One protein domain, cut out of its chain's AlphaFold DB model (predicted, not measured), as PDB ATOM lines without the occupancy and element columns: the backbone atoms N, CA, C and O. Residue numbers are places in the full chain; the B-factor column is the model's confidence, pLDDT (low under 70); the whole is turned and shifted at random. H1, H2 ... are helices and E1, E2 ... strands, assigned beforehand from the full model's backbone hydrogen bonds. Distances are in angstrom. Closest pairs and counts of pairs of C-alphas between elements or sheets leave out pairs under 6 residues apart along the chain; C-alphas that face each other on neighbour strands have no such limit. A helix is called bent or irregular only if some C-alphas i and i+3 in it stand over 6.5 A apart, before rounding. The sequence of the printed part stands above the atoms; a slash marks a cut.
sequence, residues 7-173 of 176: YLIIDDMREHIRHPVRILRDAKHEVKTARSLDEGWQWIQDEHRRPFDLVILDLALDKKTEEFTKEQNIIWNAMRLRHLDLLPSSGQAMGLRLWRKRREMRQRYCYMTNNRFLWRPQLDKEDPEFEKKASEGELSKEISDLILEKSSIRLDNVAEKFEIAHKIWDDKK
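AT A GLANCE: This is residues 7 to 173 of the 176 residues of the protein "Response regulator receiver domain-containing protein" of Candidatus Kentron sp. UNK (UniProt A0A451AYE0). A strongly twisted sheet of five parallel strands runs through the core, with H1 and H7 over one face and H2 and H4 over the other. H3 packs on H4 from outside, away from the sheet; H6 leads straight into E5 at the sheet's edge, and a long stretch with no named element, residues 114 to 140, joins E4 to H6. The printed part has 167 residues with seven named helices and five named strands, in the order E1 H1 E2 H2 E3 H3 H4 H5 E4 H6 E5 H7, and its class is mixed, helices and strands. The order across the sheet is E2 E1 E3 E4 E5. The whole is compact, with a radius of gyration of the C-alphas of 14.9 A and spans of 45 by 33 by 31 A.

HOW THE PARTS SIT: In the sheet, E1, residues 7 to 10, has two parallel neighbours: E2, residues 30 to 34, with N 9 and O 32 at 2.9 A, and E3, residues 54 to 58, with N 10 and O 56 at 2.8 A. E4, residues 109 to 113, is parallel to E3, with N 112 and O 57 at 2.8 A, and to E5, residues 147 to 149, with N 148 and O 111 at 2.8 A; E2 and E5 are the edge strands. The arrangement is three layers, a sheet with helices on both of its faces: H1, residues 14 to 26, and H7, residues 158 to 171, on one face, H2, residues 37 to 46, and H4, residues 90 to 100, on the other. H1 and H2 lie over E2 and E1 and run along the strands, at heights over the sheet of 9.5 A and 9.1 A. H4 lies over E3 and E4 at 9.7 A and runs along the strands, at 16 degrees to E3 on the local plane. H7 lies over E3 and E4 at 8.8 A and runs across the strands, at 70 degrees to E3 on the local plane. E1, H1 and E2 make a strand-helix-strand unit, two parallel neighbour strands with a helix between, and its crossover is right-handed. E2, H2 and E3 make a split one, with E1 between its strands, also right-handed. H3, residues 66 to 80, is not on the sheet; it touches H4, about perpendicular at 79 degrees, closest at the C-alphas of Glu 71 and Ala 93, 4.9 A. E3, H3, H4, H5, residues 102 to 105, and E4 make another unit, as do E4, H6, residues 141 to 146, and E5. H6 stands at the sheet's level, but only just, with a height of 3.9 A, and touches H7, closest at the C-alphas of Leu 146 and Ala 165, 5.5 A. Every O i to N i+4 pair is within hydrogen-bond range in H2, H4 and H6, but 7 of 9 in H1, 9 of 11 in H3 and 9 of 10 in H7, and H5 is too short for such a pair.

IN THESE COORDINATES: E1 begins at C-alpha 7, (-18.246, 0.705, -7.270). E2, E3 and E4 are 13.7, 13.1 and 13.5 A long. H3 measures 19.9 A, H1 17.6 A, H4 15.5 A and H2 14.2 A. H1 and H3 are irregular: C-alphas 16 and 19 are 7.3 A apart, and C-alphas 67 and 70 are 8.1 A apart. H7, 20.1 A long, ends at C-alpha 171, (-5.872, 2.610, -21.868).

THE WHOLE: The two C-alphas farthest apart, of Lys 28 and Leu 81, are 45.3 A apart. The printed part has no cut, and the link from E4 to H6, with 27 residues, is long. The mean pLDDT of the printed part is 88.2, and it is under 70 at residue 64, residues 81 to 85 and residues 131 to 138.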
ATOM      1  N   TYR A   7     -18.825  -0.541  -7.768       98.12
ATOM      2  CA  TYR A   7     -18.246   0.705  -7.270       98.12
ATOM      3  C   TYR A   7     -18.112   0.719  -5.747       98.12
ATOM      4  O   TYR A   7     -18.988   0.228  -5.025       98.12
ATOM      5  N   LEU A   8     -17.058   1.368  -5.257       98.38
ATOM      6  CA  LEU A   8     -16.933   1.801  -3.865       98.38
ATOM      7  C   LEU A   8     -16.798   3.322  -3.831       98.38
ATOM      8  O   LEU A   8     -15.867   3.860  -4.418       98.38
ATOM      9  N   ILE A   9     -17.700   4.011  -3.134       97.38
ATOM     10  CA  ILE A   9     -17.637   5.467  -2.953       97.38
ATOM     11  C   ILE A   9     -17.255   5.773  -1.504       97.38
ATOM     12  O   ILE A   9     -17.979   5.393  -0.584       97.38
ATOM     13  N   ILE A  10     -16.132   6.457  -1.300       96.25
ATOM     14  CA  ILE A  10     -15.601   6.826   0.015       96.25
ATOM     15  C   ILE A  10     -15.769   8.337   0.184       96.25
ATOM     16  O   ILE A  10     -15.015   9.115  -0.392       96.25
ATOM     17  N   ASP A  11     -16.784   8.743   0.946       94.56
ATOM     18  CA  ASP A  11     -17.171  10.143   1.161       94.56
ATOM     19  C   ASP A  11     -17.875  10.254   2.524       94.56
ATOM     20  O   ASP A  11     -18.753   9.448   2.858       94.56
ATOM     21  N   ASP A  12     -17.480  11.220   3.352       91.25
ATOM     22  CA  ASP A  12     -18.048  11.398   4.689       91.25
ATOM     23  C   ASP A  12     -19.386  12.157   4.695       91.25
ATOM     24  O   ASP A  12     -20.128  12.065   5.680       91.25
ATOM     25  N   MET A  13     -19.759  12.799   3.583       90.12
ATOM     26  CA  MET A  13     -20.997  13.560   3.410       90.12
ATOM     27  C   MET A  13     -22.008  12.790   2.552       90.12
ATOM     28  O   MET A  13     -22.024  12.840   1.319       90.12
ATOM     29  N   ARG A  14     -22.931  12.078   3.214       85.31
ATOM     30  CA  ARG A  14     -23.929  11.222   2.539       85.31
ATOM     31  C   ARG A  14     -24.789  11.977   1.530       85.31
ATOM     32  O   ARG A  14     -25.159  11.416   0.501       85.31
ATOM     33  N   GLU A  15     -25.147  13.211   1.840       88.25
ATOM     34  CA  GLU A  15     -25.948  14.098   1.004       88.25
ATOM     35  C   GLU A  15     -25.325  14.312  -0.377       88.25
ATOM     36  O   GLU A  15     -26.056  14.330  -1.367       88.25
ATOM     37  N   HIS A  16     -23.995  14.368  -0.467       87.12
ATOM     38  CA  HIS A  16     -23.285  14.584  -1.726       87.12
ATOM     39  C   HIS A  16     -23.302  13.356  -2.633       87.12
ATOM     40  O   HIS A  16     -23.340  13.488  -3.855       87.12
ATOM     41  N   ILE A  17     -23.343  12.156  -2.052       90.69
ATOM     42  CA  ILE A  17     -23.290  10.901  -2.812       90.69
ATOM     43  C   ILE A  17     -24.649  10.217  -2.961       90.69
ATOM     44  O   ILE A  17     -24.779   9.264  -3.729       90.69
ATOM     45  N   ARG A  18     -25.694  10.702  -2.276       91.75
ATOM     46  CA  ARG A  18     -27.036  10.097  -2.288       91.75
ATOM     47  C   ARG A  18     -27.589   9.931  -3.703       91.75
ATOM     48  O   ARG A  18     -28.132   8.874  -4.022       91.75
ATOM     49  N   HIS A  19     -27.474  10.969  -4.527       90.00
ATOM     50  CA  HIS A  19     -27.960  10.944  -5.905       90.00
ATOM     51  C   HIS A  19     -27.124  10.013  -6.800       90.00
ATOM     52  O   HIS A  19     -27.724   9.091  -7.358       90.00
ATOM     53  N   PRO A  20     -25.782  10.155  -6.873       91.31
ATOM     54  CA  PRO A  20     -24.914   9.209  -7.578       91.31
ATOM     55  C   PRO A  20     -25.196   7.740  -7.236       91.31
ATOM     56  O   PRO A  20     -25.433   6.925  -8.124       91.31
ATOM     57  N   VAL A  21     -25.261   7.409  -5.942       94.75
ATOM     58  CA  VAL A  21     -25.495   6.037  -5.462       94.75
ATOM     59  C   VAL A  21     -26.836   5.491  -5.941       94.75
ATOM     60  O   VAL A  21     -26.911   4.341  -6.372       94.75
ATOM     61  N   ARG A  22     -27.906   6.292  -5.854       94.19
ATOM     62  CA  ARG A  22     -29.240   5.867  -6.290       94.19
ATOM     63  C   ARG A  22     -29.248   5.526  -7.778       94.19
ATOM     64  O   ARG A  22     -29.742   4.469  -8.142       94.19
ATOM     65  N   ILE A  23     -28.676   6.388  -8.610       91.88
ATOM     66  CA  ILE A  23     -28.706   6.221 -10.068       91.88
ATOM     67  C   ILE A  23     -27.932   4.996 -10.509       91.88
ATOM     68  O   ILE A  23     -28.437   4.208 -11.301       91.88
ATOM     69  N   LEU A  24     -26.728   4.813  -9.971       94.25
ATOM     70  CA  LEU A  24     -25.907   3.652 -10.291       94.25
ATOM     71  C   LEU A  24     -26.641   2.354  -9.918       94.25
ATOM     72  O   LEU A  24     -26.677   1.416 -10.708       94.25
ATOM     73  N   ARG A  25     -27.322   2.318  -8.766       95.38
ATOM     74  CA  ARG A  25     -28.148   1.165  -8.370       95.38
ATOM     75  C   ARG A  25     -29.381   0.974  -9.257       95.38
ATOM     76  O   ARG A  25     -29.698  -0.163  -9.605       95.38
ATOM     77  N   ASP A  26     -30.062   2.052  -9.645       93.31
ATOM     78  CA  ASP A  26     -31.216   2.004 -10.557       93.31
ATOM     79  C   ASP A  26     -30.796   1.461 -11.940       93.31
ATOM     80  O   ASP A  26     -31.498   0.631 -12.522       93.31
ATOM     81  N   ALA A  27     -29.591   1.820 -12.395       91.62
ATOM     82  CA  ALA A  27     -28.917   1.277 -13.576       91.62
ATOM     83  C   ALA A  27     -28.288  -0.119 -13.361       91.62
ATOM     84  O   ALA A  27     -27.579  -0.618 -14.230       91.62
ATOM     85  N   LYS A  28     -28.603  -0.786 -12.241       94.44
ATOM     86  CA  LYS A  28     -28.193  -2.155 -11.884       94.44
ATOM     87  C   LYS A  28     -26.710  -2.350 -11.570       94.44
ATOM     88  O   LYS A  28     -26.283  -3.493 -11.525       94.44
ATOM     89  N   HIS A  29     -25.944  -1.302 -11.293       95.75
ATOM     90  CA  HIS A  29     -24.575  -1.440 -10.789       95.75
ATOM     91  C   HIS A  29     -24.556  -1.816  -9.294       95.75
ATOM     92  O   HIS A  29     -25.445  -1.433  -8.523       95.75
ATOM     93  N   GLU A  30     -23.511  -2.520  -8.856       97.06
ATOM     94  CA  GLU A  30     -23.241  -2.754  -7.435       97.06
ATOM     95  C   GLU A  30     -22.552  -1.513  -6.850       97.06
ATOM     96  O   GLU A  30     -21.556  -1.036  -7.387       97.06
ATOM     97  N   VAL A  31     -23.071  -0.969  -5.746       97.50
ATOM     98  CA  VAL A  31     -22.505   0.238  -5.121       97.50
ATOM     99  C   VAL A  31     -22.387   0.052  -3.617       97.50
ATOM    100  O   VAL A  31     -23.406   0.008  -2.911       97.50
ATOM    101  N   LYS A  32     -21.147   0.022  -3.128       98.00
ATOM    102  CA  LYS A  32     -20.806   0.140  -1.708       98.00
ATOM    103  C   LYS A  32     -20.402   1.578  -1.385       98.00
ATOM    104  O   LYS A  32     -19.922   2.316  -2.244       98.00
ATOM    105  N   THR A  33     -20.626   1.988  -0.142       97.25
ATOM    106  CA  THR A  33     -20.265   3.326   0.342       97.25
ATOM    107  C   THR A  33     -19.537   3.210   1.666       97.25
ATOM    108  O   THR A  33     -20.004   2.452   2.514       97.25
ATOM    109  N   ALA A  34     -18.489   4.001   1.868       95.56
ATOM    110  CA  ALA A  34     -17.784   4.127   3.136       95.56
ATOM    111  C   ALA A  34     -17.722   5.597   3.572       95.56
ATOM    112  O   ALA A  34     -17.646   6.495   2.735       95.56
ATOM    113  N   ARG A  35     -17.769   5.843   4.884       91.44
ATOM    114  CA  ARG A  35     -17.807   7.193   5.493       91.44
ATOM    115  C   ARG A  35     -16.487   7.627   6.123       91.44
ATOM    116  O   ARG A  35     -16.392   8.706   6.722       91.44
ATOM    117  N   SER A  36     -15.505   6.743   6.088       90.44
ATOM    118  CA  SER A  36     -14.163   6.971   6.592       90.44
ATOM    119  C   SER A  36     -13.153   6.253   5.714       90.44
ATOM    120  O   SER A  36     -13.489   5.340   4.953       90.44
ATOM    121  N   LEU A  37     -11.903   6.682   5.854       90.88
ATOM    122  CA  LEU A  37     -10.787   6.062   5.167       90.88
ATOM    123  C   LEU A  37     -10.586   4.614   5.630       90.88
ATOM    124  O   LEU A  37     -10.383   3.749   4.790       90.88
ATOM    125  N   ASP A  38     -10.732   4.339   6.930       91.81
ATOM    126  CA  ASP A  38     -10.577   2.988   7.488       91.81
ATOM    127  C   ASP A  38     -11.618   2.010   6.937       91.81
ATOM    128  O   ASP A  38     -11.276   0.918   6.490       91.81
ATOM    129  N   GLU A  39     -12.893   2.415   6.905       93.88
ATOM    130  CA  GLU A  39     -13.972   1.583   6.364       93.88
ATOM    131  C   GLU A  39     -13.748   1.315   4.871       93.88
ATOM    132  O   GLU A  39     -13.881   0.185   4.402       93.88
ATOM    133  N   GLY A  40     -13.374   2.351   4.116       95.38
ATOM    134  CA  GLY A  40     -13.073   2.223   2.697       95.38
ATOM    135  C   GLY A  40     -11.863   1.327   2.431       95.38
ATOM    136  O   GLY A  40     -11.902   0.492   1.531       95.38
ATOM    137  N   TRP A  41     -10.812   1.459   3.239       95.62
ATOM    138  CA  TRP A  41      -9.609   0.642   3.133       95.62
ATOM    139  C   TRP A  41      -9.895  -0.829   3.421       95.62
ATOM    140  O   TRP A  41      -9.499  -1.683   2.627       95.62
ATOM    141  N   GLN A  42     -10.660  -1.115   4.476       95.88
ATOM    142  CA  GLN A  42     -11.084  -2.472   4.808       95.88
ATOM    143  C   GLN A  42     -11.835  -3.118   3.638       95.88
ATOM    144  O   GLN A  42     -11.497  -4.228   3.232       95.88
ATOM    145  N   TRP A  43     -12.785  -2.402   3.022       97.56
ATOM    146  CA  TRP A  43     -13.504  -2.910   1.848       97.56
ATOM    147  C   TRP A  43     -12.575  -3.269   0.689       97.56
ATOM    148  O   TRP A  43     -12.766  -4.302   0.050       97.56
ATOM    149  N   ILE A  44     -11.579  -2.427   0.402       97.19
ATOM    150  CA  ILE A  44     -10.616  -2.676  -0.678       97.19
ATOM    151  C   ILE A  44      -9.764  -3.916  -0.365       97.19
ATOM    152  O   ILE A  44      -9.510  -4.727  -1.256       97.19
ATOM    153  N   GLN A  45      -9.336  -4.089   0.888       95.94
ATOM    154  CA  GLN A  45      -8.547  -5.252   1.307       95.94
ATOM    155  C   GLN A  45      -9.354  -6.555   1.243       95.94
ATOM    156  O   GLN A  45      -8.864  -7.563   0.719       95.94
ATOM    157  N   ASP A  46     -10.600  -6.533   1.715       96.56
ATOM    158  CA  ASP A  46     -11.495  -7.695   1.703       96.56
ATOM    159  C   ASP A  46     -11.775  -8.177   0.272       96.56
ATOM    160  O   ASP A  46     -11.861  -9.378   0.004       96.56
ATOM    161  N   GLU A  47     -11.856  -7.241  -0.672       95.19
ATOM    162  CA  GLU A  47     -12.172  -7.502  -2.074       95.19
ATOM    163  C   GLU A  47     -10.915  -7.662  -2.950       95.19
ATOM    164  O   GLU A  47     -11.038  -7.766  -4.163       95.19
ATOM    165  N   HIS A  48      -9.697  -7.760  -2.395       89.69
ATOM    166  CA  HIS A  48      -8.452  -7.783  -3.194       89.69
ATOM    167  C   HIS A  48      -8.398  -8.883  -4.277       89.69
ATOM    168  O   HIS A  48      -7.720  -8.730  -5.290       89.69
ATOM    169  N   ARG A  49      -9.104 -10.010  -4.088       91.44
ATOM    170  CA  ARG A  49      -9.183 -11.097  -5.088       91.44
ATOM    171  C   ARG A  49     -10.121 -10.777  -6.248       91.44
ATOM    172  O   ARG A  49      -9.997 -11.373  -7.316       91.44
ATOM    173  N   ARG A  50     -11.094  -9.899  -6.015       94.81
ATOM    174  CA  ARG A  50     -12.077  -9.404  -6.983       94.81
ATOM    175  C   ARG A  50     -12.280  -7.905  -6.734       94.81
ATOM    176  O   ARG A  50     -13.318  -7.535  -6.179       94.81
ATOM    177  N   PRO A  51     -11.274  -7.076  -7.085       96.81
ATOM    178  CA  PRO A  51     -11.292  -5.652  -6.779       96.81
ATOM    179  C   PRO A  51     -12.549  -4.973  -7.316       96.81
ATOM    180  O   PRO A  51     -13.182  -5.462  -8.255       96.81
ATOM    181  N   PHE A  52     -12.890  -3.822  -6.744       98.25
ATOM    182  CA  PHE A  52     -13.923  -2.970  -7.327       98.25
ATOM    183  C   PHE A  52     -13.493  -2.552  -8.731       98.25
ATOM    184  O   PHE A  52     -12.309  -2.291  -8.961       98.25
ATOM    185  N   ASP A  53     -14.450  -2.414  -9.645       97.88
ATOM    186  CA  ASP A  53     -14.159  -1.890 -10.977       97.88
ATOM    187  C   ASP A  53     -13.616  -0.460 -10.865       97.88
ATOM    188  O   ASP A  53     -12.638  -0.112 -11.522       97.88
ATOM    189  N   LEU A  54     -14.181   0.349  -9.960       98.38
ATOM    190  CA  LEU A  54     -13.677   1.686  -9.655       98.38
ATOM    191  C   LEU A  54     -13.968   2.090  -8.200       98.38
ATOM    192  O   LEU A  54     -15.098   1.976  -7.717       98.38
ATOM    193  N   VAL A  55     -12.944   2.609  -7.518       98.50
ATOM    194  CA  VAL A  55     -13.069   3.294  -6.220       98.50
ATOM    195  C   VAL A  55     -13.132   4.806  -6.447       98.50
ATOM    196  O   VAL A  55     -12.293   5.367  -7.143       98.50
ATOM    197  N   ILE A  56     -14.108   5.475  -5.844       97.88
ATOM    198  CA  ILE A  56     -14.290   6.924  -5.909       97.88
ATOM    199  C   ILE A  56     -13.916   7.499  -4.546       97.88
ATOM    200  O   ILE A  56     -14.563   7.187  -3.545       97.88
ATOM    201  N   LEU A  57     -12.885   8.338  -4.512       97.19
ATOM    202  CA  LEU A  57     -12.352   8.940  -3.291       97.19
ATOM    203  C   LEU A  57     -12.768  10.402  -3.185       97.19
ATOM    204  O   LEU A  57     -12.424  11.198  -4.060       97.19
ATOM    205  N   ASP A  58     -13.440  10.788  -2.101       95.12
ATOM    206  CA  ASP A  58     -13.563  12.206  -1.784       95.12
ATOM    207  C   ASP A  58     -12.189  12.776  -1.437       95.12
ATOM    208  O   ASP A  58     -11.555  12.406  -0.448       95.12
ATOM    209  N   LEU A  59     -11.722  13.701  -2.263       91.81
ATOM    210  CA  LEU A  59     -10.436  14.353  -2.074       91.81
ATOM    211  C   LEU A  59     -10.424  15.239  -0.822       91.81
ATOM    212  O   LEU A  59      -9.379  15.403  -0.197       91.81
ATOM    213  N   ALA A  60     -11.584  15.792  -0.458       89.75
ATOM    214  CA  ALA A  60     -11.755  16.648   0.710       89.75
ATOM    215  C   ALA A  60     -11.970  15.860   2.015       89.75
ATOM    216  O   ALA A  60     -12.227  16.470   3.051       89.75
ATOM    217  N   LEU A  61     -11.845  14.528   1.986       88.25
ATOM    218  CA  LEU A  61     -11.993  13.691   3.169       88.25
ATOM    219  C   LEU A  61     -10.915  14.043   4.210       88.25
ATOM    220  O   LEU A  61      -9.721  13.796   4.000       88.25
ATOM    221  N   ASP A  62     -11.332  14.586   5.354       79.31
ATOM    222  CA  ASP A  62     -10.432  15.038   6.423       79.31
ATOM    223  C   ASP A  62     -10.650  14.281   7.736       79.31
ATOM    224  O   ASP A  62     -10.973  14.835   8.785       79.31
ATOM    225  N   LYS A  63     -10.473  12.961   7.676       76.06
ATOM    226  CA  LYS A  63     -10.378  12.114   8.865       76.06
ATOM    227  C   LYS A  63      -9.018  11.448   8.859       76.06
ATOM    228  O   LYS A  63      -8.817  10.464   8.151       76.06
ATOM    229  N   LYS A  64      -8.085  12.017   9.626       69.69
ATOM    230  CA  LYS A  64      -6.749  11.440   9.791       69.69
ATOM    231  C   LYS A  64      -6.872  10.045  10.394       69.69
ATOM    232  O   LYS A  64      -7.649   9.845  11.325       69.69
ATOM    233  N   THR A  65      -6.094   9.109   9.868       78.50
ATOM    234  CA  THR A  65      -6.067   7.724  10.339       78.50
ATOM    235  C   THR A  65      -4.615   7.332  10.545       78.50
ATOM    236  O   THR A  65      -3.751   7.673   9.737       78.50
ATOM    237  N   GLU A  66      -4.318   6.636  11.639       84.81
ATOM    238  CA  GLU A  66      -2.935   6.239  11.934       84.81
ATOM    239  C   GLU A  66      -2.360   5.352  10.822       84.81
ATOM    240  O   GLU A  66      -1.196   5.504  10.443       84.81
ATOM    241  N   GLU A  67      -3.217   4.520  10.225       88.25
ATOM    242  CA  GLU A  67      -2.900   3.619   9.119       88.25
ATOM    243  C   GLU A  67      -2.273   4.348   7.920       88.25
ATOM    244  O   GLU A  67      -1.395   3.789   7.270       88.25
ATOM    245  N   PHE A  68      -2.636   5.608   7.645       90.44
ATOM    246  CA  PHE A  68      -2.158   6.379   6.486       90.44
ATOM    247  C   PHE A  68      -1.162   7.494   6.840       90.44
ATOM    248  O   PHE A  68      -0.843   8.339   5.999       90.44
ATOM    249  N   THR A  69      -0.602   7.479   8.054       89.62
ATOM    250  CA  THR A  69       0.311   8.526   8.555       89.62
ATOM    251  C   THR A  69       1.458   8.839   7.587       89.62
ATOM    252  O   THR A  69       1.810  10.004   7.389       89.62
ATOM    253  N   LYS A  70       2.047   7.821   6.944       90.62
ATOM    254  CA  LYS A  70       3.164   8.011   6.006       90.62
ATOM    255  C   LYS A  70       2.742   8.828   4.783       90.62
ATOM    256  O   LYS A  70       3.421   9.789   4.426       90.62
ATOM    257  N   GLU A  71       1.645   8.454   4.136       92.19
ATOM    258  CA  GLU A  71       1.107   9.145   2.964       92.19
ATOM    259  C   GLU A  71       0.613  10.549   3.317       92.19
ATOM    260  O   GLU A  71       0.913  11.503   2.600       92.19
ATOM    261  N   GLN A  72      -0.047  10.702   4.465       89.19
ATOM    262  CA  GLN A  72      -0.496  12.003   4.955       89.19
ATOM    263  C   GLN A  72       0.675  12.957   5.214       89.19
ATOM    264  O   GLN A  72       0.602  14.122   4.834       89.19
ATOM    265  N   ASN A  73       1.784  12.471   5.781       88.12
ATOM    266  CA  ASN A  73       2.985  13.283   5.992       88.12
ATOM    267  C   ASN A  73       3.630  13.738   4.674       88.12
ATOM    268  O   ASN A  73       4.128  14.859   4.596       88.12
ATOM    269  N   ILE A  74       3.617  12.901   3.631       88.69
ATOM    270  CA  ILE A  74       4.123  13.276   2.299       88.69
ATOM    271  C   ILE A  74       3.300  14.433   1.728       88.69
ATOM    272  O   ILE A  74       3.864  15.439   1.297       88.69
ATOM    273  N   ILE A  75       1.974  14.312   1.783       87.50
ATOM    274  CA  ILE A  75       1.052  15.349   1.312       87.50
ATOM    275  C   ILE A  75       1.234  16.629   2.130       87.50
ATOM    276  O   ILE A  75       1.394  17.707   1.564       87.50
ATOM    277  N   TRP A  76       1.275  16.514   3.458       84.50
ATOM    278  CA  TRP A  76       1.422  17.659   4.350       84.50
ATOM    279  C   TRP A  76       2.736  18.410   4.120       84.50
ATOM    280  O   TRP A  76       2.727  19.633   4.014       84.50
ATOM    281  N   ASN A  77       3.855  17.704   3.943       83.94
ATOM    282  CA  ASN A  77       5.137  18.331   3.614       83.94
ATOM    283  C   ASN A  77       5.087  19.087   2.278       83.94
ATOM    284  O   ASN A  77       5.642  20.183   2.175       83.94
ATOM    285  N   ALA A  78       4.392  18.547   1.272       80.12
ATOM    286  CA  ALA A  78       4.185  19.233  -0.002       80.12
ATOM    287  C   ALA A  78       3.284  20.477   0.137       80.12
ATOM    288  O   ALA A  78       3.539  21.493  -0.512       80.12
ATOM    289  N   MET A  79       2.267  20.431   1.005       78.19
ATOM    290  CA  MET A  79       1.392  21.573   1.308       78.19
ATOM    291  C   MET A  79       2.097  22.659   2.131       78.19
ATOM    292  O   MET A  79       1.888  23.845   1.871       78.19
ATOM    293  N   ARG A  80       2.965  22.277   3.078       74.56
ATOM    294  CA  ARG A  80       3.688  23.208   3.961       74.56
ATOM    295  C   ARG A  80       4.599  24.156   3.202       74.56
ATOM    296  O   ARG A  80       4.723  25.324   3.556       74.56
ATOM    297  N   LEU A  81       5.191  23.682   2.107       66.12
ATOM    298  CA  LEU A  81       5.987  24.512   1.196       66.12
ATOM    299  C   LEU A  81       5.173  25.642   0.535       66.12
ATOM    300  O   LEU A  81       5.755  26.503  -0.118       66.12
ATOM    301  N   ARG A  82       3.843  25.639   0.689       65.31
ATOM    302  CA  ARG A  82       2.900  26.580   0.076       65.31
ATOM    303  C   ARG A  82       1.947  27.236   1.078       65.31
ATOM    304  O   ARG A  82       1.011  27.899   0.644       65.31
ATOM    305  N   HIS A  83       2.176  27.068   2.383       67.69
ATOM    306  CA  HIS A  83       1.335  27.612   3.462       67.69
ATOM    307  C   HIS A  83      -0.128  27.115   3.445       67.69
ATOM    308  O   HIS A  83      -1.051  27.874   3.738       67.69
ATOM    309  N   LEU A  84      -0.351  25.844   3.087       66.56
ATOM    310  CA  LEU A  84      -1.683  25.221   2.960       66.56
ATOM    311  C   LEU A  84      -1.930  24.097   3.984       66.56
ATOM    312  O   LEU A  84      -2.646  23.133   3.728       66.56
ATOM    313  N   ASP A  85      -1.326  24.223   5.157       65.69
ATOM    314  CA  ASP A  85      -1.101  23.165   6.151       65.69
ATOM    315  C   ASP A  85      -2.384  22.597   6.793       65.69
ATOM    316  O   ASP A  85      -2.321  21.600   7.513       65.69
ATOM    317  N   LEU A  86      -3.529  23.243   6.551       70.00
ATOM    318  CA  LEU A  86      -4.848  22.923   7.109       70.00
ATOM    319  C   LEU A  86      -5.791  22.248   6.102       70.00
ATOM    320  O   LEU A  86      -6.962  22.044   6.414       70.00
ATOM    321  N   LEU A  87      -5.329  21.952   4.885       76.81
ATOM    322  CA  LEU A  87      -6.184  21.333   3.876       76.81
ATOM    323  C   LEU A  87      -6.353  19.819   4.114       76.81
ATOM    324  O   LEU A  87      -5.415  19.159   4.576       76.81
ATOM    325  N   PRO A  88      -7.516  19.251   3.742       83.69
ATOM    326  CA  PRO A  88      -7.746  17.813   3.787       83.69
ATOM    327  C   PRO A  88      -6.664  17.025   3.046       83.69
ATOM    328  O   PRO A  88      -6.246  17.399   1.948       83.69
ATOM    329  N   SER A  89      -6.229  15.912   3.635       83.62
ATOM    330  CA  SER A  89      -5.169  15.058   3.067       83.62
ATOM    331  C   SER A  89      -5.562  13.590   2.912       83.62
ATOM    332  O   SER A  89      -4.894  12.852   2.191       83.62
ATOM    333  N   SER A  90      -6.631  13.140   3.569       87.44
ATOM    334  CA  SER A  90      -6.900  11.707   3.754       87.44
ATOM    335  C   SER A  90      -7.328  11.026   2.453       87.44
ATOM    336  O   SER A  90      -6.858   9.930   2.153       87.44
ATOM    337  N   GLY A  91      -8.153  11.697   1.641       92.00
ATOM    338  CA  GLY A  91      -8.559  11.190   0.327       92.00
ATOM    339  C   GLY A  91      -7.360  10.924  -0.582       92.00
ATOM    340  O   GLY A  91      -7.178   9.806  -1.067       92.00
ATOM    341  N   GLN A  92      -6.487  11.925  -0.748       92.56
ATOM    342  CA  GLN A  92      -5.269  11.765  -1.548       92.56
ATOM    343  C   GLN A  92      -4.268  10.788  -0.915       92.56
ATOM    344  O   GLN A  92      -3.548  10.101  -1.636       92.56
ATOM    345  N   ALA A  93      -4.233  10.658   0.415       93.44
ATOM    346  CA  ALA A  93      -3.360   9.694   1.081       93.44
ATOM    347  C   ALA A  93      -3.691   8.251   0.673       93.44
ATOM    348  O   ALA A  93      -2.786   7.466   0.378       93.44
ATOM    349  N   MET A  94      -4.979   7.908   0.586       95.12
ATOM    350  CA  MET A  94      -5.388   6.595   0.088       95.12
ATOM    351  C   MET A  94      -5.109   6.419  -1.394       95.12
ATOM    352  O   MET A  94      -4.589   5.369  -1.767       95.12
ATOM    353  N   GLY A  95      -5.396   7.412  -2.235       95.25
ATOM    354  CA  GLY A  95      -5.078   7.288  -3.655       95.25
ATOM    355  C   GLY A  95      -3.572   7.137  -3.897       95.25
ATOM    356  O   GLY A  95      -3.174   6.251  -4.641       95.25
ATOM    357  N   LEU A  96      -2.711   7.839  -3.150       93.81
ATOM    358  CA  LEU A  96      -1.258   7.638  -3.207       93.81
ATOM    359  C   LEU A  96      -0.844   6.210  -2.816       93.81
ATOM    360  O   LEU A  96       0.048   5.624  -3.436       93.81
ATOM    361  N   ARG A  97      -1.483   5.624  -1.798       94.56
ATOM    362  CA  ARG A  97      -1.239   4.226  -1.423       94.56
ATOM    363  C   ARG A  97      -1.681   3.263  -2.520       94.56
ATOM    364  O   ARG A  97      -0.921   2.360  -2.869       94.56
ATOM    365  N   LEU A  98      -2.881   3.462  -3.063       95.69
ATOM    366  CA  LEU A  98      -3.413   2.662  -4.163       95.69
ATOM    367  C   LEU A  98      -2.520   2.768  -5.396       95.69
ATOM    368  O   LEU A  98      -2.209   1.744  -5.993       95.69
ATOM    369  N   TRP A  99      -2.031   3.965  -5.723       94.81
ATOM    370  CA  TRP A  99      -1.076   4.187  -6.803       94.81
ATOM    371  C   TRP A  99       0.185   3.352  -6.614       94.81
ATOM    372  O   TRP A  99       0.545   2.556  -7.478       94.81
ATOM    373  N   ARG A 100       0.842   3.468  -5.457       92.94
ATOM    374  CA  ARG A 100       2.092   2.745  -5.172       92.94
ATOM    375  C   ARG A 100       1.914   1.231  -5.172       92.94
ATOM    376  O   ARG A 100       2.828   0.503  -5.546       92.94
ATOM    377  N   LYS A 101       0.732   0.758  -4.778       94.06
ATOM    378  CA  LYS A 101       0.376  -0.664  -4.755       94.06
ATOM    379  C   LYS A 101      -0.425  -1.117  -5.978       94.06
ATOM    380  O   LYS A 101      -0.930  -2.236  -5.983       94.06
ATOM    381  N   ARG A 102      -0.543  -0.299  -7.030       94.44
ATOM    382  CA  ARG A 102      -1.492  -0.522  -8.139       94.44
ATOM    383  C   ARG A 102      -1.346  -1.881  -8.821       94.44
ATOM    384  O   ARG A 102      -2.349  -2.496  -9.155       94.44
ATOM    385  N   ARG A 103      -0.118  -2.384  -8.964       93.75
ATOM    386  CA  ARG A 103       0.164  -3.700  -9.562       93.75
ATOM    387  C   ARG A 103      -0.224  -4.866  -8.656       93.75
ATOM    388  O   ARG A 103      -0.717  -5.879  -9.134       93.75
ATOM    389  N   GLU A 104      -0.020  -4.710  -7.351       95.00
ATOM    390  CA  GLU A 104      -0.367  -5.715  -6.342       95.00
ATOM    391  C   GLU A 104      -1.886  -5.777  -6.141       95.00
ATOM    392  O   GLU A 104      -2.488  -6.845  -6.195       95.00
ATOM    393  N   MET A 105      -2.511  -4.616  -5.942       95.38
ATOM    394  CA  MET A 105      -3.928  -4.513  -5.594       95.38
ATOM    395  C   MET A 105      -4.850  -4.525  -6.809       95.38
ATOM    396  O   MET A 105      -6.035  -4.810  -6.669       95.38
ATOM    397  N   ARG A 106      -4.329  -4.177  -7.992       96.25
ATOM    398  CA  ARG A 106      -5.084  -4.056  -9.249       96.25
ATOM    399  C   ARG A 106      -6.349  -3.193  -9.121       96.25
ATOM    400  O   ARG A 106      -7.329  -3.415  -9.827       96.25
ATOM    401  N   GLN A 107      -6.323  -2.213  -8.215       97.81
ATOM    402  CA  GLN A 107      -7.468  -1.376  -7.874       97.81
ATOM    403  C   GLN A 107      -7.409  -0.056  -8.644       97.81
ATOM    404  O   GLN A 107      -6.515   0.760  -8.425       97.81
ATOM    405  N   ARG A 108      -8.396   0.172  -9.513       97.69
ATOM    406  CA  ARG A 108      -8.600   1.462 -10.186       97.69
ATOM    407  C   ARG A 108      -9.288   2.426  -9.240       97.69
ATOM    408  O   ARG A 108     -10.147   2.016  -8.450       97.69
ATOM    409  N   TYR A 109      -8.961   3.703  -9.355       98.19
ATOM    410  CA  TYR A 109      -9.635   4.736  -8.588       98.19
ATOM    411  C   TYR A 109      -9.675   6.074  -9.321       98.19
ATOM    412  O   TYR A 109      -8.870   6.348 -10.211       98.19
ATOM    413  N   CYS A 110     -10.618   6.916  -8.925       97.06
ATOM    414  CA  CYS A 110     -10.657   8.325  -9.277       97.06
ATOM    415  C   CYS A 110     -10.977   9.152  -8.031       97.06
ATOM    416  O   CYS A 110     -11.410   8.631  -6.999       97.06
ATOM    417  N   TYR A 111     -10.754  10.453  -8.131       96.38
ATOM    418  CA  TYR A 111     -11.133  11.403  -7.106       96.38
ATOM    419  C   TYR A 111     -12.428  12.103  -7.475       96.38
ATOM    420  O   TYR A 111     -12.745  12.322  -8.642       96.38
ATOM    421  N   MET A 112     -13.140  12.521  -6.443       94.62
ATOM    422  CA  MET A 112     -14.306  13.370  -6.530       94.62
ATOM    423  C   MET A 112     -14.131  14.520  -5.535       94.62
ATOM    424  O   MET A 112     -13.699  14.312  -4.407       94.62
ATOM    425  N   THR A 113     -14.407  15.756  -5.943       92.06
ATOM    426  CA  THR A 113     -14.153  16.942  -5.110       92.06
ATOM    427  C   THR A 113     -15.020  18.123  -5.536       92.06
ATOM    428  O   THR A 113     -15.494  18.148  -6.661       92.06
ATOM    429  N   ASN A 114     -15.232  19.104  -4.659       88.44
ATOM    430  CA  ASN A 114     -15.702  20.447  -5.056       88.44
ATOM    431  C   ASN A 114     -14.536  21.439  -5.233       88.44
ATOM    432  O   ASN A 114     -14.744  22.607  -5.542       88.44
ATOM    433  N   ASN A 115     -13.315  20.994  -4.934       86.25
ATOM    434  CA  ASN A 115     -12.124  21.815  -4.812       86.25
ATOM    435  C   ASN A 115     -10.951  21.075  -5.469       86.25
ATOM    436  O   ASN A 115     -10.159  20.415  -4.791       86.25
ATOM    437  N   ARG A 116     -10.832  21.146  -6.801       85.06
ATOM    438  CA  ARG A 116      -9.742  20.489  -7.555       85.06
ATOM    439  C   ARG A 116      -8.343  20.894  -7.115       85.06
ATOM    440  O   ARG A 116      -7.434  20.073  -7.168       85.06
ATOM    441  N   PHE A 117      -8.180  22.120  -6.621       80.44
ATOM    442  CA  PHE A 117      -6.900  22.612  -6.111       80.44
ATOM    443  C   PHE A 117      -6.381  21.830  -4.894       80.44
ATOM    444  O   PHE A 117      -5.236  22.049  -4.506       80.44
ATOM    445  N   LEU A 118      -7.197  20.969  -4.267       83.75
ATOM    446  CA  LEU A 118      -6.752  20.071  -3.200       83.75
ATOM    447  C   LEU A 118      -5.831  18.962  -3.724       83.75
ATOM    448  O   LEU A 118      -4.981  18.492  -2.973       83.75
ATOM    449  N   TRP A 119      -5.973  18.552  -4.990       88.31
ATOM    450  CA  TRP A 119      -5.195  17.444  -5.536       88.31
ATOM    451  C   TRP A 119      -3.810  17.952  -5.900       88.31
ATOM    452  O   TRP A 119      -3.664  18.936  -6.631       88.31
ATOM    453  N   ARG A 120      -2.781  17.282  -5.382       85.44
ATOM    454  CA  ARG A 120      -1.390  17.642  -5.643       85.44
ATOM    455  C   ARG A 120      -0.743  16.647  -6.596       85.44
ATOM    456  O   ARG A 120      -0.549  15.496  -6.208       85.44
ATOM    457  N   PRO A 121      -0.361  17.065  -7.810       82.44
ATOM    458  CA  PRO A 121       0.415  16.200  -8.679       82.44
ATOM    459  C   PRO A 121       1.836  16.014  -8.130       82.44
ATOM    460  O   PRO A 121       2.348  16.858  -7.393       82.44
ATOM    461  N   GLN A 122       2.502  14.934  -8.547       80.69
ATOM    462  CA  GLN A 122       3.952  14.740  -8.363       80.69
ATOM    463  C   GLN A 122       4.449  14.816  -6.905       80.69
ATOM    464  O   GLN A 122       5.570  15.253  -6.642       80.69
ATOM    465  N   LEU A 123       3.639  14.348  -5.950       82.81
ATOM    466  CA  LEU A 123       4.050  14.187  -4.545       82.81
ATOM    467  C   LEU A 123       5.260  13.255  -4.374       82.81
ATOM    468  O   LEU A 123       5.982  13.338  -3.382       82.81
ATOM    469  N   ASP A 124       5.475  12.377  -5.351       77.19
ATOM    470  CA  ASP A 124       6.622  11.497  -5.472       77.19
ATOM    471  C   ASP A 124       7.238  11.690  -6.865       77.19
ATOM    472  O   ASP A 124       6.556  11.542  -7.880       77.19
ATOM    473  N   LYS A 125       8.516  12.079  -6.928       76.25
ATOM    474  CA  LYS A 125       9.203  12.338  -8.205       76.25
ATOM    475  C   LYS A 125       9.558  11.049  -8.946       76.25
ATOM    476  O   LYS A 125       9.735  11.078 -10.169       76.25
ATOM    477  N   GLU A 126       9.701   9.947  -8.216       78.50
ATOM    478  CA  GLU A 126      10.089   8.650  -8.766       78.50
ATOM    479  C   GLU A 126       8.864   7.903  -9.298       78.50
ATOM    480  O   GLU A 126       8.924   7.357 -10.401       78.50
ATOM    481  N   ASP A 127       7.738   7.978  -8.583       79.12
ATOM    482  CA  ASP A 127       6.462   7.361  -8.969       79.12
ATOM    483  C   ASP A 127       5.287   8.355  -8.857       79.12
ATOM    484  O   ASP A 127       4.451   8.242  -7.955       79.12
ATOM    485  N   PRO A 128       5.213   9.365  -9.745       81.88
ATOM    486  CA  PRO A 128       4.171  10.378  -9.679       81.88
ATOM    487  C   PRO A 128       2.814   9.780 -10.036       81.88
ATOM    488  O   PRO A 128       2.634   9.202 -11.111       81.88
ATOM    489  N   GLU A 129       1.859   9.987  -9.134       86.88
ATOM    490  CA  GLU A 129       0.457   9.637  -9.334       86.88
ATOM    491  C   GLU A 129      -0.059  10.222 -10.659       86.88
ATOM    492  O   GLU A 129       0.015  11.432 -10.880       86.88
ATOM    493  N   PHE A 130      -0.565   9.349 -11.535       79.06
ATOM    494  CA  PHE A 130      -1.147   9.701 -12.833       79.06
ATOM    495  C   PHE A 130      -0.231  10.467 -13.821       79.06
ATOM    496  O   PHE A 130      -0.731  11.165 -14.692       79.06
ATOM    497  N   GLU A 131       1.093  10.257 -13.776       69.19
ATOM    498  CA  GLU A 131       2.131  10.750 -14.720       69.19
ATOM    499  C   GLU A 131       2.840  12.089 -14.396       69.19
ATOM    500  O   GLU A 131       2.318  13.021 -13.787       69.19
ATOM    501  N   LYS A 132       4.088  12.204 -14.897       60.00
ATOM    502  CA  LYS A 132       5.067  13.289 -14.647       60.00
ATOM    503  C   LYS A 132       4.677  14.691 -15.143       60.00
ATOM    504  O   LYS A 132       5.379  15.643 -14.816       60.00
ATOM    505  N   LYS A 133       3.640  14.840 -15.972       58.16
ATOM    506  CA  LYS A 133       3.322  16.114 -16.656       58.16
ATOM    507  C   LYS A 133       2.110  16.858 -16.103       58.16
ATOM    508  O   LYS A 133       1.816  17.940 -16.598       58.16
ATOM    509  N   ALA A 134       1.441  16.341 -15.074       58.62
ATOM    510  CA  ALA A 134       0.407  17.108 -14.393       58.62
ATOM    511  C   ALA A 134       1.073  18.285 -13.659       58.62
ATOM    512  O   ALA A 134       1.736  18.104 -12.636       58.62
ATOM    513  N   SER A 135       0.976  19.484 -14.228       57.44
ATOM    514  CA  SER A 135       1.305  20.728 -13.535       57.44
ATOM    515  C   SER A 135       0.013  21.331 -12.990       57.44
ATOM    516  O   SER A 135      -1.063  21.093 -13.534       57.44
ATOM    517  N   GLU A 136       0.096  22.115 -11.919       53.94
ATOM    518  CA  GLU A 136      -1.083  22.690 -11.249       53.94
ATOM    519  C   GLU A 136      -1.880  23.713 -12.083       53.94
ATOM    520  O   GLU A 136      -2.867  24.245 -11.585       53.94
ATOM    521  N   GLY A 137      -1.493  23.986 -13.333       54.41
ATOM    522  CA  GLY A 137      -2.215  24.888 -14.240       54.41
ATOM    523  C   GLY A 137      -2.803  24.223 -15.486       54.41
ATOM    524  O   GLY A 137      -3.745  24.755 -16.064       54.41
ATOM    525  N   GLU A 138      -2.297  23.055 -15.888       62.19
ATOM    526  CA  GLU A 138      -2.710  22.358 -17.110       62.19
ATOM    527  C   GLU A 138      -2.829  20.861 -16.818       62.19
ATOM    528  O   GLU A 138      -1.938  20.058 -17.108       62.19
ATOM    529  N   LEU A 139      -3.943  20.479 -16.192       70.75
ATOM    530  CA  LEU A 139      -4.327  19.075 -16.143       70.75
ATOM    531  C   LEU A 139      -4.670  18.644 -17.566       70.75
ATOM    532  O   LEU A 139      -5.502  19.276 -18.221       70.75
ATOM    533  N   SER A 140      -4.069  17.550 -18.038       81.62
ATOM    534  CA  SER A 140      -4.544  16.943 -19.276       81.62
ATOM    535  C   SER A 140      -6.017  16.557 -19.120       81.62
ATOM    536  O   SER A 140      -6.546  16.441 -18.003       81.62
ATOM    537  N   LYS A 141      -6.703  16.361 -20.246       84.38
ATOM    538  CA  LYS A 141      -8.102  15.940 -20.227       84.38
ATOM    539  C   LYS A 141      -8.275  14.653 -19.416       84.38
ATOM    540  O   LYS A 141      -9.176  14.587 -18.589       84.38
ATOM    541  N   GLU A 142      -7.371  13.687 -19.573       86.88
ATOM    542  CA  GLU A 142      -7.444  12.417 -18.847       86.88
ATOM    543  C   GLU A 142      -7.334  12.613 -17.331       86.88
ATOM    544  O   GLU A 142      -8.116  12.044 -16.579       86.88
ATOM    545  N   ILE A 143      -6.418  13.468 -16.864       87.06
ATOM    546  CA  ILE A 143      -6.308  13.762 -15.428       87.06
ATOM    547  C   ILE A 143      -7.553  14.489 -14.931       87.06
ATOM    548  O   ILE A 143      -8.073  14.175 -13.864       87.06
ATOM    549  N   SER A 144      -8.091  15.415 -15.723       87.31
ATOM    550  CA  SER A 144      -9.350  16.092 -15.396       87.31
ATOM    551  C   SER A 144     -10.537  15.127 -15.297       87.31
ATOM    552  O   SER A 144     -11.449  15.376 -14.506       87.31
ATOM    553  N   ASP A 145     -10.516  14.033 -16.056       92.19
ATOM    554  CA  ASP A 145     -11.518  12.965 -16.023       92.19
ATOM    555  C   ASP A 145     -11.262  11.938 -14.894       92.19
ATOM    556  O   ASP A 145     -12.144  11.147 -14.568       92.19
ATOM    557  N   LEU A 146     -10.102  11.997 -14.227       93.94
ATOM    558  CA  LEU A 146      -9.801  11.257 -12.993       93.94
ATOM    559  C   LEU A 146      -9.993  12.094 -11.720       93.94
ATOM    560  O   LEU A 146     -10.153  11.518 -10.647       93.94
ATOM    561  N   ILE A 147      -9.997  13.429 -11.808       93.69
ATOM    562  CA  ILE A 147     -10.311  14.342 -10.696       93.69
ATOM    563  C   ILE A 147     -11.681  14.990 -10.945       93.69
ATOM    564  O   ILE A 147     -11.794  16.118 -11.432       93.69
ATOM    565  N   LEU A 148     -12.761  14.277 -10.643       93.12
ATOM    566  CA  LEU A 148     -14.126  14.677 -10.979       93.12
ATOM    567  C   LEU A 148     -14.644  15.805 -10.071       93.12
ATOM    568  O   LEU A 148     -14.586  15.717  -8.846       93.12
ATOM    569  N   GLU A 149     -15.222  16.852 -10.668       90.56
ATOM    570  CA  GLU A 149     -15.969  17.870  -9.915       90.56
ATOM    571  C   GLU A 149     -17.332  17.307  -9.488       90.56
ATOM    572  O   GLU A 149     -18.132  16.932 -10.353       90.56
ATOM    573  N   LYS A 150     -17.638  17.303  -8.184       90.75
ATOM    574  CA  LYS A 150     -18.923  16.856  -7.610       90.75
ATOM    575  C   LYS A 150     -20.099  17.589  -8.254       90.75
ATOM    576  O   LYS A 150     -21.084  16.961  -8.625       90.75
ATOM    577  N   SER A 151     -19.965  18.896  -8.476       87.06
ATOM    578  CA  SER A 151     -20.980  19.734  -9.138       87.06
ATOM    579  C   SER A 151     -21.261  19.346 -10.600       87.06
ATOM    580  O   SER A 151     -22.325  19.659 -11.138       87.06
ATOM    581  N   SER A 152     -20.322  18.651 -11.253       85.56
ATOM    582  CA  SER A 152     -20.470  18.165 -12.629       85.56
ATOM    583  C   SER A 152     -21.142  16.794 -12.720       85.56
ATOM    584  O   SER A 152     -21.544  16.393 -13.816       85.56
ATOM    585  N   ILE A 153     -21.265  16.082 -11.595       86.25
ATOM    586  CA  ILE A 153     -21.903  14.770 -11.519       86.25
ATOM    587  C   ILE A 153     -23.408  14.989 -11.394       86.25
ATOM    588  O   ILE A 153     -23.926  15.441 -10.373       86.25
ATOM    589  N   ARG A 154     -24.110  14.698 -12.483       83.56
ATOM    590  CA  ARG A 154     -25.546  14.894 -12.658       83.56
ATOM    591  C   ARG A 154     -26.242  13.560 -12.855       83.56
ATOM    592  O   ARG A 154     -25.611  12.506 -12.946       83.56
ATOM    593  N   LEU A 155     -27.572  13.618 -12.887       81.69
ATOM    594  CA  LEU A 155     -28.385  12.410 -12.913       81.69
ATOM    595  C   LEU A 155     -28.191  11.576 -14.186       81.69
ATOM    596  O   LEU A 155     -28.330  10.360 -14.161       81.69
ATOM    597  N   ASP A 156     -27.866  12.243 -15.283       85.44
ATOM    598  CA  ASP A 156     -27.747  11.705 -16.631       85.44
ATOM    599  C   ASP A 156     -26.323  11.274 -17.009       85.44
ATOM    600  O   ASP A 156     -26.167  10.547 -17.983       85.44
ATOM    601  N   ASN A 157     -25.293  11.674 -16.249       90.94
ATOM    602  CA  ASN A 157     -23.892  11.499 -16.661       90.94
ATOM    603  C   ASN A 157     -22.990  10.747 -15.663       90.94
ATOM    604  O   ASN A 157     -21.816  10.523 -15.955       90.94
ATOM    605  N   VAL A 158     -23.495  10.363 -14.481       92.88
ATOM    606  CA  VAL A 158     -22.664   9.735 -13.435       92.88
ATOM    607  C   VAL A 158     -22.030   8.418 -13.891       92.88
ATOM    608  O   VAL A 158     -20.838   8.213 -13.673       92.88
ATOM    609  N   ALA A 159     -22.801   7.551 -14.555       92.00
ATOM    610  CA  ALA A 159     -22.303   6.265 -15.042       92.00
ATOM    611  C   ALA A 159     -21.225   6.469 -16.114       92.00
ATOM    612  O   ALA A 159     -20.132   5.929 -15.990       92.00
ATOM    613  N   GLU A 160     -21.493   7.339 -17.092       93.38
ATOM    614  CA  GLU A 160     -20.548   7.673 -18.161       93.38
ATOM    615  C   GLU A 160     -19.226   8.217 -17.600       93.38
ATOM    616  O   GLU A 160     -18.152   7.760 -17.984       93.38
ATOM    617  N   LYS A 161     -19.274   9.150 -16.639       94.88
ATOM    618  CA  LYS A 161     -18.061   9.701 -16.015       94.88
ATOM    619  C   LYS A 161     -17.228   8.629 -15.310       94.88
ATOM    620  O   LYS A 161     -16.002   8.666 -15.387       94.88
ATOM    621  N   PHE A 162     -17.871   7.683 -14.627       95.44
ATOM    622  CA  PHE A 162     -17.166   6.604 -13.934       95.44
ATOM    623  C   PHE A 162     -16.614   5.564 -14.918       95.44
ATOM    624  O   PHE A 162     -15.492   5.096 -14.743       95.44
ATOM    625  N   GLU A 163     -17.340   5.256 -15.990       95.06
ATOM    626  CA  GLU A 163     -16.849   4.399 -17.075       95.06
ATOM    627  C   GLU A 163     -15.646   5.025 -17.798       95.06
ATOM    628  O   GLU A 163     -14.667   4.330 -18.071       95.06
ATOM    629  N   ILE A 164     -15.662   6.340 -18.047       95.88
ATOM    630  CA  ILE A 164     -14.513   7.069 -18.608       95.88
ATOM    631  C   ILE A 164     -13.305   6.957 -17.672       95.88
ATOM    632  O   ILE A 164     -12.223   6.581 -18.122       95.88
ATOM    633  N   ALA A 165     -13.485   7.223 -16.375       96.56
ATOM    634  CA  ALA A 165     -12.411   7.102 -15.391       96.56
ATOM    635  C   ALA A 165     -11.828   5.679 -15.350       96.56
ATOM    636  O   ALA A 165     -10.610   5.511 -15.354       96.56
ATOM    637  N   HIS A 166     -12.682   4.651 -15.376       96.62
ATOM    638  CA  HIS A 166     -12.255   3.256 -15.482       96.62
ATOM    639  C   HIS A 166     -11.432   3.010 -16.751       96.62
ATOM    640  O   HIS A 166     -10.348   2.431 -16.692       96.62
ATOM    641  N   LYS A 167     -11.929   3.458 -17.906       96.19
ATOM    642  CA  LYS A 167     -11.279   3.239 -19.197       96.19
ATOM    643  C   LYS A 167      -9.900   3.891 -19.278       96.19
ATOM    644  O   LYS A 167      -8.991   3.287 -19.836       96.19
ATOM    645  N   ILE A 168      -9.713   5.068 -18.680       95.69
ATOM    646  CA  ILE A 168      -8.401   5.731 -18.642       95.69
ATOM    647  C   ILE A 168      -7.346   4.819 -18.001       95.69
ATOM    648  O   ILE A 168      -6.243   4.708 -18.527       95.69
ATOM    649  N   TRP A 169      -7.679   4.118 -16.913       95.94
ATOM    650  CA  TRP A 169      -6.758   3.163 -16.284       95.94
ATOM    651  C   TRP A 169      -6.351   2.018 -17.215       95.94
ATOM    652  O   TRP A 169      -5.182   1.623 -17.215       95.94
ATOM    653  N   ASP A 170      -7.300   1.497 -17.995       95.25
ATOM    654  CA  ASP A 170      -7.059   0.408 -18.944       95.25
ATOM    655  C   ASP A 170      -6.222   0.879 -20.137       95.25
ATOM    656  O   ASP A 170      -5.219   0.250 -20.473       95.25
ATOM    657  N   ASP A 171      -6.578   2.022 -20.727       94.88
ATOM    658  CA  ASP A 171      -5.872   2.610 -21.868       94.88
ATOM    659  C   ASP A 171      -4.418   2.954 -21.502       94.88
ATOM    660  O   ASP A 171      -3.496   2.776 -22.303       94.88
ATOM    661  N   LYS A 172      -4.198   3.410 -20.263       92.69
ATOM    662  CA  LYS A 172      -2.872   3.733 -19.724       92.69
ATOM    663  C   LYS A 172      -2.101   2.522 -19.212       92.69
ATOM    664  O   LYS A 172      -0.909   2.650 -18.932       92.69
ATOM    665  N   LYS A 173      -2.758   1.366 -19.084       93.81
ATOM    666  CA  LYS A 173      -2.171   0.111 -18.592       93.81
ATOM    667  C   LYS A 173      -1.451   0.263 -17.251       93.81
ATOM    668  O   LYS A 173      -0.468  -0.417 -16.981       93.81
TER     669      LYS A 173